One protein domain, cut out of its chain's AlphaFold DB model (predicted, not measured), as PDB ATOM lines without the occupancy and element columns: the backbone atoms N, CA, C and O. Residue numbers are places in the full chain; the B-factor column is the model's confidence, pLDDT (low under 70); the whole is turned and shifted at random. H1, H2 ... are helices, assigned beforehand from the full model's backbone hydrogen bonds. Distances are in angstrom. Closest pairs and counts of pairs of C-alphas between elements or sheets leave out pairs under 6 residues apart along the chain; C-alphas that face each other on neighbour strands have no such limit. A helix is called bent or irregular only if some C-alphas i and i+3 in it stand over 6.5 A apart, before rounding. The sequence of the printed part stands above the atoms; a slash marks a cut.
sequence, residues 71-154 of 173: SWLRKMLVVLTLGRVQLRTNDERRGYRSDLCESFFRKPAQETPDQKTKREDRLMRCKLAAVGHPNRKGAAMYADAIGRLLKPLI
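Overview. This is residues 71 to 154 of the 173 residues of an uncharacterized protein of Acidobacteria bacterium (UniProt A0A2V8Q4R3). H2 and H3 form a helical hairpin with H1 to one side, and residues 139 to 154, mostly H4, stick out. The printed part has 84 residues with four named helices, all helix. It is only just extended, close to loose, radius of gyration of the C-alphas 18.0 A, spanning 63 by 28 by 18 A.

Arrangement. H1, residues 72 to 80, and H4, residues 136 to 153, touch no helix. H2, residues 94 to 104, touches residues 123 to 131 alone of H3, residues 113 to 131: a hairpin, opposite ways, shallow tilt of 22 degrees, closest C-alphas Ser 98 and Lys 127, 5.4 A. Every O i to N i+4 pair is within hydrogen-bond range in H1, H2 and H3, 12 of 14 in H4.

Along the chain. H1 to H4 measure 12.1, 15.4, 27.4 and 26.0 A, from C-alpha 72 at (-36.221, 45.246, 40.728) to C-alpha 153 at (-33.290, 44.516, -0.227). H4 is only just irregular: C-alphas 149 and 152 are 6.9 A apart.

Size, cuts and confidence. The H1 to H2 link is long; residues 71 to 90 and 132 have pLDDT under 70.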
ATOM      1  N   SER A  71     -38.146  40.889  39.626       59.81
ATOM      2  CA  SER A  71     -38.467  42.161  40.271       59.81
ATOM      3  C   SER A  71     -37.196  42.993  40.488       59.81
ATOM      4  O   SER A  71     -36.089  42.459  40.607       59.81
ATOM      5  N   TRP A  72     -37.345  44.320  40.537       63.50
ATOM      6  CA  TRP A  72     -36.221  45.246  40.728       63.50
ATOM      7  C   TRP A  72     -35.406  44.916  41.992       63.50
ATOM      8  O   TRP A  72     -34.178  44.928  41.948       63.50
ATOM      9  N   LEU A  73     -36.092  44.512  43.068       64.25
ATOM     10  CA  LEU A  73     -35.500  44.025  44.314       64.25
ATOM     11  C   LEU A  73     -34.590  42.824  44.075       64.25
ATOM     12  O   LEU A  73     -33.476  42.796  44.576       64.25
ATOM     13  N   ARG A  74     -35.023  41.851  43.270       64.06
ATOM     14  CA  ARG A  74     -34.242  40.641  42.999       64.06
ATOM     15  C   ARG A  74     -33.016  40.939  42.131       64.06
ATOM     16  O   ARG A  74     -31.965  40.359  42.373       64.06
ATOM     17  N   LYS A  75     -33.120  41.880  41.179       65.44
ATOM     18  CA  LYS A  75     -31.974  42.407  40.405       65.44
ATOM     19  C   LYS A  75     -30.957  43.104  41.306       65.44
ATOM     20  O   LYS A  75     -29.774  42.796  41.220       65.44
ATOM     21  N   MET A  76     -31.424  43.967  42.208       65.25
ATOM     22  CA  MET A  76     -30.578  44.589  43.230       65.25
ATOM     23  C   MET A  76     -29.944  43.550  44.148       65.25
ATOM     24  O   MET A  76     -28.741  43.595  44.359       65.25
ATOM     25  N   LEU A  77     -30.699  42.556  44.616       64.00
ATOM     26  CA  LEU A  77     -30.162  41.459  45.417       64.00
ATOM     27  C   LEU A  77     -29.085  40.678  44.669       64.00
ATOM     28  O   LEU A  77     -28.118  40.278  45.289       64.00
ATOM     29  N   VAL A  78     -29.183  40.473  43.359       64.00
ATOM     30  CA  VAL A  78     -28.114  39.801  42.598       64.00
ATOM     31  C   VAL A  78     -26.843  40.631  42.540       64.00
ATOM     32  O   VAL A  78     -25.761  40.071  42.675       64.00
ATOM     33  N   VAL A  79     -26.957  41.952  42.403       64.12
ATOM     34  CA  VAL A  79     -25.798  42.853  42.473       64.12
ATOM     35  C   VAL A  79     -25.217  42.870  43.891       64.12
ATOM     36  O   VAL A  79     -24.032  42.618  44.072       64.12
ATOM     37  N   LEU A  80     -26.060  43.080  44.905       63.69
ATOM     38  CA  LEU A  80     -25.669  43.188  46.315       63.69
ATOM     39  C   LEU A  80     -25.139  41.872  46.895       63.69
ATOM     40  O   LEU A  80     -24.254  41.878  47.741       63.69
ATOM     41  N   THR A  81     -25.658  40.736  46.433       63.06
ATOM     42  CA  THR A  81     -25.197  39.396  46.837       63.06
ATOM     43  C   THR A  81     -24.167  38.811  45.875       63.06
ATOM     44  O   THR A  81     -23.849  37.625  45.977       63.06
ATOM     45  N   LEU A  82     -23.656  39.621  44.938       63.12
ATOM     46  CA  LEU A  82     -22.618  39.237  43.981       63.12
ATOM     47  C   LEU A  82     -22.936  37.913  43.257       63.12
ATOM     48  O   LEU A  82     -22.132  36.988  43.199       63.12
ATOM     49  N   GLY A  83     -24.155  37.777  42.743       57.38
ATOM     50  CA  GLY A  83     -24.576  36.600  41.983       57.38
ATOM     51  C   GLY A  83     -25.006  35.386  42.812       57.38
ATOM     52  O   GLY A  83     -25.374  34.376  42.213       57.38
ATOM     53  N   ARG A  84     -25.011  35.451  44.157       61.16
ATOM     54  CA  ARG A  84     -25.557  34.360  44.997       61.16
ATOM     55  C   ARG A  84     -27.054  34.161  44.789       61.16
ATOM     56  O   ARG A  84     -27.522  33.027  44.759       61.16
ATOM     57  N   VAL A  85     -27.809  35.246  44.642       60.47
ATOM     58  CA  VAL A  85     -29.230  35.163  44.293       60.47
ATOM     59  C   VAL A  85     -29.360  34.897  42.795       60.47
ATOM     60  O   VAL A  85     -28.715  35.541  41.972       60.47
ATOM     61  N   GLN A  86     -30.202  33.935  42.416       58.34
ATOM     62  CA  GLN A  86     -30.438  33.612  41.013       58.34
ATOM     63  C   GLN A  86     -31.517  34.522  40.403       58.34
ATOM     64  O   GLN A  86     -32.642  34.587  40.902       58.34
ATOM     65  N   LEU A  87     -31.197  35.188  39.284       57.94
ATOM     66  CA  LEU A  87     -32.207  35.828  38.432       57.94
ATOM     67  C   LEU A  87     -32.882  34.771  37.572       57.94
ATOM     68  O   LEU A  87     -32.202  34.018  36.880       57.94
ATOM     69  N   ARG A  88     -34.214  34.737  37.566       55.62
ATOM     70  CA  ARG A  88     -34.922  34.011  36.514       55.62
ATOM     71  C   ARG A  88     -34.636  34.724  35.199       55.62
ATOM     72  O   ARG A  88     -34.946  35.905  35.044       55.62
ATOM     73  N   THR A  89     -33.966  34.015  34.300       60.31
ATOM     74  CA  THR A  89     -33.716  34.466  32.938       60.31
ATOM     75  C   THR A  89     -34.312  33.473  31.961       60.31
ATOM     76  O   THR A  89     -34.392  32.287  32.270       60.31
ATOM     77  N   ASN A  90     -34.680  33.928  30.764       65.12
ATOM     78  CA  ASN A  90     -35.067  33.031  29.662       65.12
ATOM     79  C   ASN A  90     -33.859  32.311  29.027       65.12
ATOM     80  O   ASN A  90     -33.923  31.869  27.884       65.12
ATOM     81  N   ASP A  91     -32.737  32.223  29.743       74.69
ATOM     82  CA  ASP A  91     -31.526  31.555  29.286       74.69
ATOM     83  C   ASP A  91     -31.457  30.134  29.848       74.69
ATOM     84  O   ASP A  91     -31.014  29.904  30.975       74.69
ATOM     85  N   GLU A  92     -31.867  29.181  29.018       77.62
ATOM     86  CA  GLU A  92     -31.882  27.743  29.307       77.62
ATOM     87  C   GLU A  92     -30.502  27.191  29.707       77.62
ATOM     88  O   GLU A  92     -30.413  26.205  30.434       77.62
ATOM     89  N   ARG A  93     -29.406  27.829  29.270       80.75
ATOM     90  CA  ARG A  93     -28.030  27.376  29.533       80.75
ATOM     91  C   ARG A  93     -27.392  28.051  30.745       80.75
ATOM     92  O   ARG A  93     -26.257  27.724  31.090       80.75
ATOM     93  N   ARG A  94     -28.088  28.978  31.413       77.50
ATOM     94  CA  ARG A  94     -27.546  29.694  32.579       77.50
ATOM     95  C   ARG A  94     -27.174  28.756  33.723       77.50
ATOM     96  O   ARG A  94     -26.098  28.931  34.290       77.50
ATOM     97  N   GLY A  95     -28.042  27.793  34.045       80.12
ATOM     98  CA  GLY A  95     -27.791  26.799  35.098       80.12
ATOM     99  C   GLY A  95     -26.497  26.038  34.823       80.12
ATOM    100  O   GLY A  95     -25.533  26.187  35.563       80.12
ATOM    101  N   TYR A  96     -26.426  25.404  33.651       85.75
ATOM    102  CA  TYR A  96     -25.236  24.697  33.178       85.75
ATOM    103  C   TYR A  96     -23.945  25.532  33.266       85.75
ATOM    104  O   TYR A  96     -22.930  25.056  33.763       85.75
ATOM    105  N   ARG A  97     -23.960  26.801  32.827       85.81
ATOM    106  CA  ARG A  97     -22.767  27.665  32.911       85.81
ATOM    107  C   ARG A  97     -22.390  28.020  34.351       85.81
ATOM    108  O   ARG A  97     -21.206  28.120  34.654       85.81
ATOM    109  N   SER A  98     -23.372  28.213  35.232       83.56
ATOM    110  CA  SER A  98     -23.114  28.421  36.660       83.56
ATOM    111  C   SER A  98     -22.490  27.177  37.295       83.56
ATOM    112  O   SER A  98     -21.546  27.313  38.073       83.56
ATOM    113  N   ASP A  99     -22.960  25.988  36.927       88.38
ATOM    114  CA  ASP A  99     -22.434  24.716  37.431       88.38
ATOM    115  C   ASP A  99     -20.999  24.481  36.935       88.38
ATOM    116  O   ASP A  99     -20.134  24.075  37.712       88.38
ATOM    117  N   LEU A 100     -20.695  24.854  35.684       91.56
ATOM    118  CA  LEU A 100     -19.323  24.858  35.162       91.56
ATOM    119  C   LEU A 100     -18.386  25.768  35.971       91.56
ATOM    120  O   LEU A 100     -17.226  25.421  36.197       91.56
ATOM    121  N   CYS A 101     -18.865  26.931  36.424       89.88
ATOM    122  CA  CYS A 101     -18.070  27.795  37.295       89.88
ATOM    123  C   CYS A 101     -17.751  27.096  38.626       89.88
ATOM    124  O   CYS A 101     -16.620  27.175  39.103       89.88
ATOM    125  N   GLU A 102     -18.722  26.400  39.222       90.00
ATOM    126  CA  GLU A 102     -18.512  25.654  40.468       90.00
ATOM    127  C   GLU A 102     -17.548  24.482  40.285       90.00
ATOM    128  O   GLU A 102     -16.661  24.291  41.120       90.00
ATOM    129  N   SER A 103     -17.656  23.746  39.175       91.50
ATOM    130  CA  SER A 103     -16.739  22.646  38.877       91.50
ATOM    131  C   SER A 103     -15.313  23.142  38.630       91.50
ATOM    132  O   SER A 103     -14.354  22.522  39.092       91.50
ATOM    133  N   PHE A 104     -15.160  24.273  37.934       93.31
ATOM    134  CA  PHE A 104     -13.853  24.847  37.607       93.31
ATOM    135  C   PHE A 104     -13.164  25.471  38.830       93.31
ATOM    136  O   PHE A 104     -11.962  25.303  39.021       93.31
ATOM    137  N   PHE A 105     -13.923  26.144  39.701       92.62
ATOM    138  CA  PHE A 105     -13.418  26.762  40.935       92.62
ATOM    139  C   PHE A 105     -13.755  25.940  42.188       92.62
ATOM    140  O   PHE A 105     -14.044  26.499  43.256       92.62
ATOM    141  N   ARG A 106     -13.703  24.607  42.061       92.69
ATOM    142  CA  ARG A 106     -13.939  23.668  43.166       92.69
ATOM    143  C   ARG A 106     -12.994  23.930  44.337       92.69
ATOM    144  O   ARG A 106     -11.834  24.302  44.152       92.69
ATOM    145  N   LYS A 107     -13.490  23.717  45.555       93.00
ATOM    146  CA  LYS A 107     -12.701  23.895  46.776       93.00
ATOM    147  C   LYS A 107     -11.593  22.823  46.852       93.00
ATOM    148  O   LYS A 107     -11.925  21.638  46.793       93.00
ATOM    149  N   PRO A 108     -10.307  23.196  46.986       90.69
ATOM    150  CA  PRO A 108      -9.229  22.241  47.237       90.69
ATOM    151  C   PRO A 108      -9.319  21.664  48.659       90.69
ATOM    152  O   PRO A 108      -9.868  22.302  49.556       90.69
ATOM    153  N   ALA A 109      -8.740  20.478  48.882       90.25
ATOM    154  CA  ALA A 109      -8.718  19.838  50.205       90.25
ATOM    155  C   ALA A 109      -7.970  20.674  51.259       90.25
ATOM    156  O   ALA A 109      -8.353  20.697  52.426       90.25
ATOM    157  N   GLN A 110      -6.932  21.391  50.833       92.31
ATOM    158  CA  GLN A 110      -6.177  22.335  51.648       92.31
ATOM    159  C   GLN A 110      -6.079  23.649  50.872       92.31
ATOM    160  O   GLN A 110      -5.567  23.676  49.754       92.31
ATOM    161  N   GLU A 111      -6.612  24.729  51.439       94.19
ATOM    162  CA  GLU A 111      -6.502  26.078  50.879       94.19
ATOM    163  C   GLU A 111      -6.104  27.053  51.987       94.19
ATOM    164  O   GLU A 111      -6.619  26.979  53.105       94.19
ATOM    165  N   THR A 112      -5.191  27.973  51.684       96.00
ATOM    166  CA  THR A 112      -4.897  29.095  52.583       96.00
ATOM    167  C   THR A 112      -6.038  30.124  52.544       96.00
ATOM    168  O   THR A 112      -6.802  30.161  51.571       96.00
ATOM    169  N   PRO A 113      -6.159  31.011  53.551       94.94
ATOM    170  CA  PRO A 113      -7.159  32.083  53.534       94.94
ATOM    171  C   PRO A 113      -7.099  32.960  52.270       94.94
ATOM    172  O   PRO A 113      -8.132  33.273  51.676       94.94
ATOM    173  N   ASP A 114      -5.898  33.284  51.793       94.19
ATOM    174  CA  ASP A 114      -5.700  34.072  50.570       94.19
ATOM    175  C   ASP A 114      -6.145  33.326  49.309       94.19
ATOM    176  O   ASP A 114      -6.764  33.907  48.410       94.19
ATOM    177  N   GLN A 115      -5.847  32.027  49.226       93.31
ATOM    178  CA  GLN A 115      -6.283  31.183  48.113       93.31
ATOM    179  C   GLN A 115      -7.805  31.047  48.089       93.31
ATOM    180  O   GLN A 115      -8.404  31.159  47.017       93.31
ATOM    181  N   LYS A 116      -8.430  30.887  49.262       92.94
ATOM    182  CA  LYS A 116      -9.886  30.869  49.411       92.94
ATOM    183  C   LYS A 116     -10.508  32.158  48.881       92.94
ATOM    184  O   LYS A 116     -11.383  32.091  48.019       92.94
ATOM    185  N   THR A 117     -10.022  33.316  49.328       92.06
ATOM    186  CA  THR A 117     -10.530  34.626  48.892       92.06
ATOM    187  C   THR A 117     -10.420  34.787  47.376       92.06
ATOM    188  O   THR A 117     -11.402  35.116  46.712       92.06
ATOM    189  N   LYS A 118      -9.257  34.466  46.790       92.50
ATOM    190  CA  LYS A 118      -9.051  34.526  45.332       92.50
ATOM    191  C   LYS A 118      -9.968  33.566  44.571       92.50
ATOM    192  O   LYS A 118     -10.456  33.912  43.494       92.50
ATOM    193  N   ARG A 119     -10.197  32.359  45.093       93.88
ATOM    194  CA  ARG A 119     -11.088  31.364  44.483       93.88
ATOM    195  C   ARG A 119     -12.541  31.828  44.517       93.88
ATOM    196  O   ARG A 119     -13.201  31.774  43.484       93.88
ATOM    197  N   GLU A 120     -13.026  32.296  45.663       89.69
ATOM    198  CA  GLU A 120     -14.400  32.788  45.825       89.69
ATOM    199  C   GLU A 120     -14.677  34.004  44.937       89.69
ATOM    200  O   GLU A 120     -15.713  34.063  44.277       89.69
ATOM    201  N   ASP A 121     -13.720  34.920  44.837       87.88
ATOM    202  CA  ASP A 121     -13.784  36.094  43.972       87.88
ATOM    203  C   ASP A 121     -13.818  35.724  42.471       87.88
ATOM    204  O   ASP A 121     -14.630  36.239  41.696       87.88
ATOM    205  N   ARG A 122     -13.005  34.748  42.041       91.12
ATOM    206  CA  ARG A 122     -13.059  34.208  40.667       91.12
ATOM    207  C   ARG A 122     -14.367  33.471  40.379       91.12
ATOM    208  O   ARG A 122     -14.957  33.683  39.320       91.12
ATOM    209  N   LEU A 123     -14.834  32.647  41.316       88.31
ATOM    210  CA  LEU A 123     -16.110  31.937  41.215       88.31
ATOM    211  C   LEU A 123     -17.273  32.924  41.074       88.31
ATOM    212  O   LEU A 123     -18.131  32.755  40.209       88.31
ATOM    213  N   MET A 124     -17.267  33.979  41.884       85.00
ATOM    214  CA  MET A 124     -18.244  35.060  41.842       85.00
ATOM    215  C   MET A 124     -18.267  35.748  40.473       85.00
ATOM    216  O   MET A 124     -19.322  35.811  39.837       85.00
ATOM    217  N   ARG A 125     -17.106  36.175  39.958       82.88
ATOM    218  CA  ARG A 125     -17.018  36.791  38.623       82.88
ATOM    219  C   ARG A 125     -17.488  35.861  37.511       82.88
ATOM    220  O   ARG A 125     -18.189  36.309  36.610       82.88
ATOM    221  N   CYS A 126     -17.154  34.574  37.586       85.69
ATOM    222  CA  CYS A 126     -17.614  33.580  36.617       85.69
ATOM    223  C   CYS A 126     -19.144  33.458  36.619       85.69
ATOM    224  O   CYS A 126     -19.783  33.527  35.568       85.69
ATOM    225  N   LYS A 127     -19.756  33.366  37.808       82.12
ATOM    226  CA  LYS A 127     -21.217  33.315  37.946       82.12
ATOM    227  C   LYS A 127     -21.891  34.582  37.429       82.12
ATOM    228  O   LYS A 127     -22.927  34.484  36.777       82.12
ATOM    229  N   LEU A 128     -21.309  35.758  37.667       76.38
ATOM    230  CA  LEU A 128     -21.804  37.014  37.099       76.38
ATOM    231  C   LEU A 128     -21.685  37.039  35.569       76.38
ATOM    232  O   LEU A 128     -22.638  37.424  34.896       76.38
ATOM    233  N   ALA A 129     -20.574  36.569  35.002       78.12
ATOM    234  CA  ALA A 129     -20.422  36.459  33.552       78.12
ATOM    235  C   ALA A 129     -21.477  35.520  32.937       78.12
ATOM    236  O   ALA A 129     -22.056  35.832  31.898       78.12
ATOM    237  N   ALA A 130     -21.833  34.428  33.625       76.56
ATOM    238  CA  ALA A 130     -22.888  33.514  33.183       76.56
ATOM    239  C   ALA A 130     -24.288  34.160  33.104       76.56
ATOM    240  O   ALA A 130     -25.155  33.637  32.401       76.56
ATOM    241  N   VAL A 131     -24.514  35.281  33.802       71.31
ATOM    242  CA  VAL A 131     -25.754  36.079  33.779       71.31
ATOM    243  C   VAL A 131     -25.795  37.015  32.557       71.31
ATOM    244  O   VAL A 131     -26.873  37.350  32.077       71.31
ATOM    245  N   GLY A 132     -24.631  37.403  32.032       67.50
ATOM    246  CA  GLY A 132     -24.442  38.309  30.897       67.50
ATOM    247  C   GLY A 132     -24.428  37.657  29.526       67.50
ATOM    248  O   GLY A 132     -23.715  38.152  28.663       67.50
ATOM    249  N   HIS A 133     -25.174  36.568  29.311       73.38
ATOM    250  CA  HIS A 133     -25.259  35.897  28.010       73.38
ATOM    251  C   HIS A 133     -26.611  36.133  27.315       73.38
ATOM    252  O   HIS A 133     -27.642  36.144  27.995       73.38
ATOM    253  N   PRO A 134     -26.635  36.317  25.975       72.81
ATOM    254  CA  PRO A 134     -27.886  36.446  25.243       72.81
ATOM    255  C   PRO A 134     -28.692  35.155  25.353       72.81
ATOM    256  O   PRO A 134     -28.152  34.063  25.170       72.81
ATOM    257  N   ASN A 135     -29.995  35.267  25.593       76.31
ATOM    258  CA  ASN A 135     -30.871  34.105  25.552       76.31
ATOM    259  C   ASN A 135     -31.299  33.780  24.111       76.31
ATOM    260  O   ASN A 135     -31.441  34.675  23.274       76.31
ATOM    261  N   ARG A 136     -31.545  32.493  23.830       77.69
ATOM    262  CA  ARG A 136     -31.877  32.000  22.481       77.69
ATOM    263  C   ARG A 136     -33.098  32.700  21.882       77.69
ATOM    264  O   ARG A 136     -33.073  33.063  20.712       77.69
ATOM    265  N   LYS A 137     -34.148  32.919  22.682       74.56
ATOM    266  CA  LYS A 137     -35.376  33.596  22.239       74.56
ATOM    267  C   LYS A 137     -35.103  35.051  21.855       74.56
ATOM    268  O   LYS A 137     -35.514  35.485  20.788       74.56
ATOM    269  N   GLY A 138     -34.382  35.790  22.693       74.25
ATOM    270  CA  GLY A 138     -33.976  37.167  22.430       74.25
ATOM    271  C   GLY A 138     -33.103  37.290  21.184       74.25
ATOM    272  O   GLY A 138     -33.340  38.174  20.366       74.25
ATOM    273  N   ALA A 139     -32.152  36.370  21.003       79.38
ATOM    274  CA  ALA A 139     -31.320  36.307  19.805       79.38
ATOM    275  C   ALA A 139     -32.147  36.015  18.540       79.38
ATOM    276  O   ALA A 139     -31.950  36.672  17.523       79.38
ATOM    277  N   ALA A 140     -33.114  35.093  18.610       77.69
ATOM    278  CA  ALA A 140     -34.021  34.811  17.497       77.69
ATOM    279  C   ALA A 140     -34.870  36.037  17.124       77.69
ATOM    280  O   ALA A 140     -34.960  36.388  15.955       77.69
ATOM    281  N   MET A 141     -35.414  36.753  18.114       75.62
ATOM    282  CA  MET A 141     -36.158  37.996  17.867       75.62
ATOM    283  C   MET A 141     -35.293  39.072  17.199       75.62
ATOM    284  O   MET A 141     -35.795  39.842  16.384       75.62
ATOM    285  N   TYR A 142     -34.005  39.127  17.545       76.31
ATOM    286  CA  TYR A 142     -33.049  40.047  16.937       76.31
ATOM    287  C   TYR A 142     -32.754  39.675  15.479       76.31
ATOM    288  O   TYR A 142     -32.823  40.528  14.595       76.31
ATOM    289  N   ALA A 143     -32.500  38.391  15.218       81.38
ATOM    290  CA  ALA A 143     -32.306  37.872  13.868       81.38
ATOM    291  C   ALA A 143     -33.541  38.115  12.982       81.38
ATOM    292  O   ALA A 143     -33.396  38.570  11.851       81.38
ATOM    293  N   ASP A 144     -34.749  37.903  13.512       79.88
ATOM    294  CA  ASP A 144     -36.003  38.176  12.805       79.88
ATOM    295  C   ASP A 144     -36.174  39.665  12.475       79.88
ATOM    296  O   ASP A 144     -36.616  40.003  11.376       79.88
ATOM    297  N   ALA A 145     -35.836  40.564  13.407       81.69
ATOM    298  CA  ALA A 145     -35.925  42.007  13.183       81.69
ATOM    299  C   ALA A 145     -34.992  42.453  12.046       81.69
ATOM    300  O   ALA A 145     -35.440  43.123  11.115       81.69
ATOM    301  N   ILE A 146     -33.733  42.003  12.070       82.50
ATOM    302  CA  ILE A 146     -32.769  42.245  10.987       82.50
ATOM    303  C   ILE A 146     -33.273  41.639   9.676       82.50
ATOM    304  O   ILE A 146     -33.294  42.310   8.647       82.50
ATOM    305  N   GLY A 147     -33.732  40.386   9.708       81.56
ATOM    306  CA  GLY A 147     -34.234  39.684   8.530       81.56
ATOM    307  C   GLY A 147     -35.389  40.426   7.858       81.56
ATOM    308  O   GLY A 147     -35.406  40.545   6.637       81.56
ATOM    309  N   ARG A 148     -36.324  40.993   8.631       83.75
ATOM    310  CA  ARG A 148     -37.430  41.806   8.093       83.75
ATOM    311  C   ARG A 148     -36.953  43.088   7.419       83.75
ATOM    312  O   ARG A 148     -37.516  43.445   6.390       83.75
ATOM    313  N   LEU A 149     -35.940  43.752   7.975       85.62
ATOM    314  CA  LEU A 149     -35.361  44.967   7.391       85.62
ATOM    315  C   LEU A 149     -34.589  44.671   6.104       85.62
ATOM    316  O   LEU A 149     -34.654  45.443   5.153       85.62
ATOM    317  N   LEU A 150     -33.888  43.538   6.057       83.12
ATOM    318  CA  LEU A 150     -33.105  43.138   4.891       83.12
ATOM    319  C   LEU A 150     -33.954  42.507   3.784       83.12
ATOM    320  O   LEU A 150     -33.592  42.612   2.616       83.12
ATOM    321  N   LYS A 151     -35.085  41.868   4.112       83.25
ATOM    322  CA  LYS A 151     -35.913  41.124   3.147       83.25
ATOM    323  C   LYS A 151     -36.284  41.925   1.885       83.25
ATOM    324  O   LYS A 151     -36.136  41.359   0.808       83.25
ATOM    325  N   PRO A 152     -36.704  43.205   1.949       81.50
ATOM    326  CA  PRO A 152     -36.994  43.993   0.747       81.50
ATOM    327  C   PRO A 152     -35.761  44.280  -0.123       81.50
ATOM    328  O   PRO A 152     -35.899  44.529  -1.316       81.50
ATOM    329  N   LEU A 153     -34.560  44.255   0.462       76.00
ATOM    330  CA  LEU A 153     -33.290  44.516  -0.227       76.00
ATOM    331  C   LEU A 153     -32.713  43.257  -0.896       76.00
ATOM    332  O   LEU A 153     -31.827  43.347  -1.751       76.00
ATOM    333  N   ILE A 154     -33.217  42.084  -0.507       73.69
ATOM    334  CA  ILE A 154     -32.862  40.777  -1.056       73.69
ATOM    335  C   ILE A 154     -33.968  40.389  -2.046       73.69
ATOM    336  O   ILE A 154     -34.842  39.575  -1.758       73.69
TER     337      ILE A 154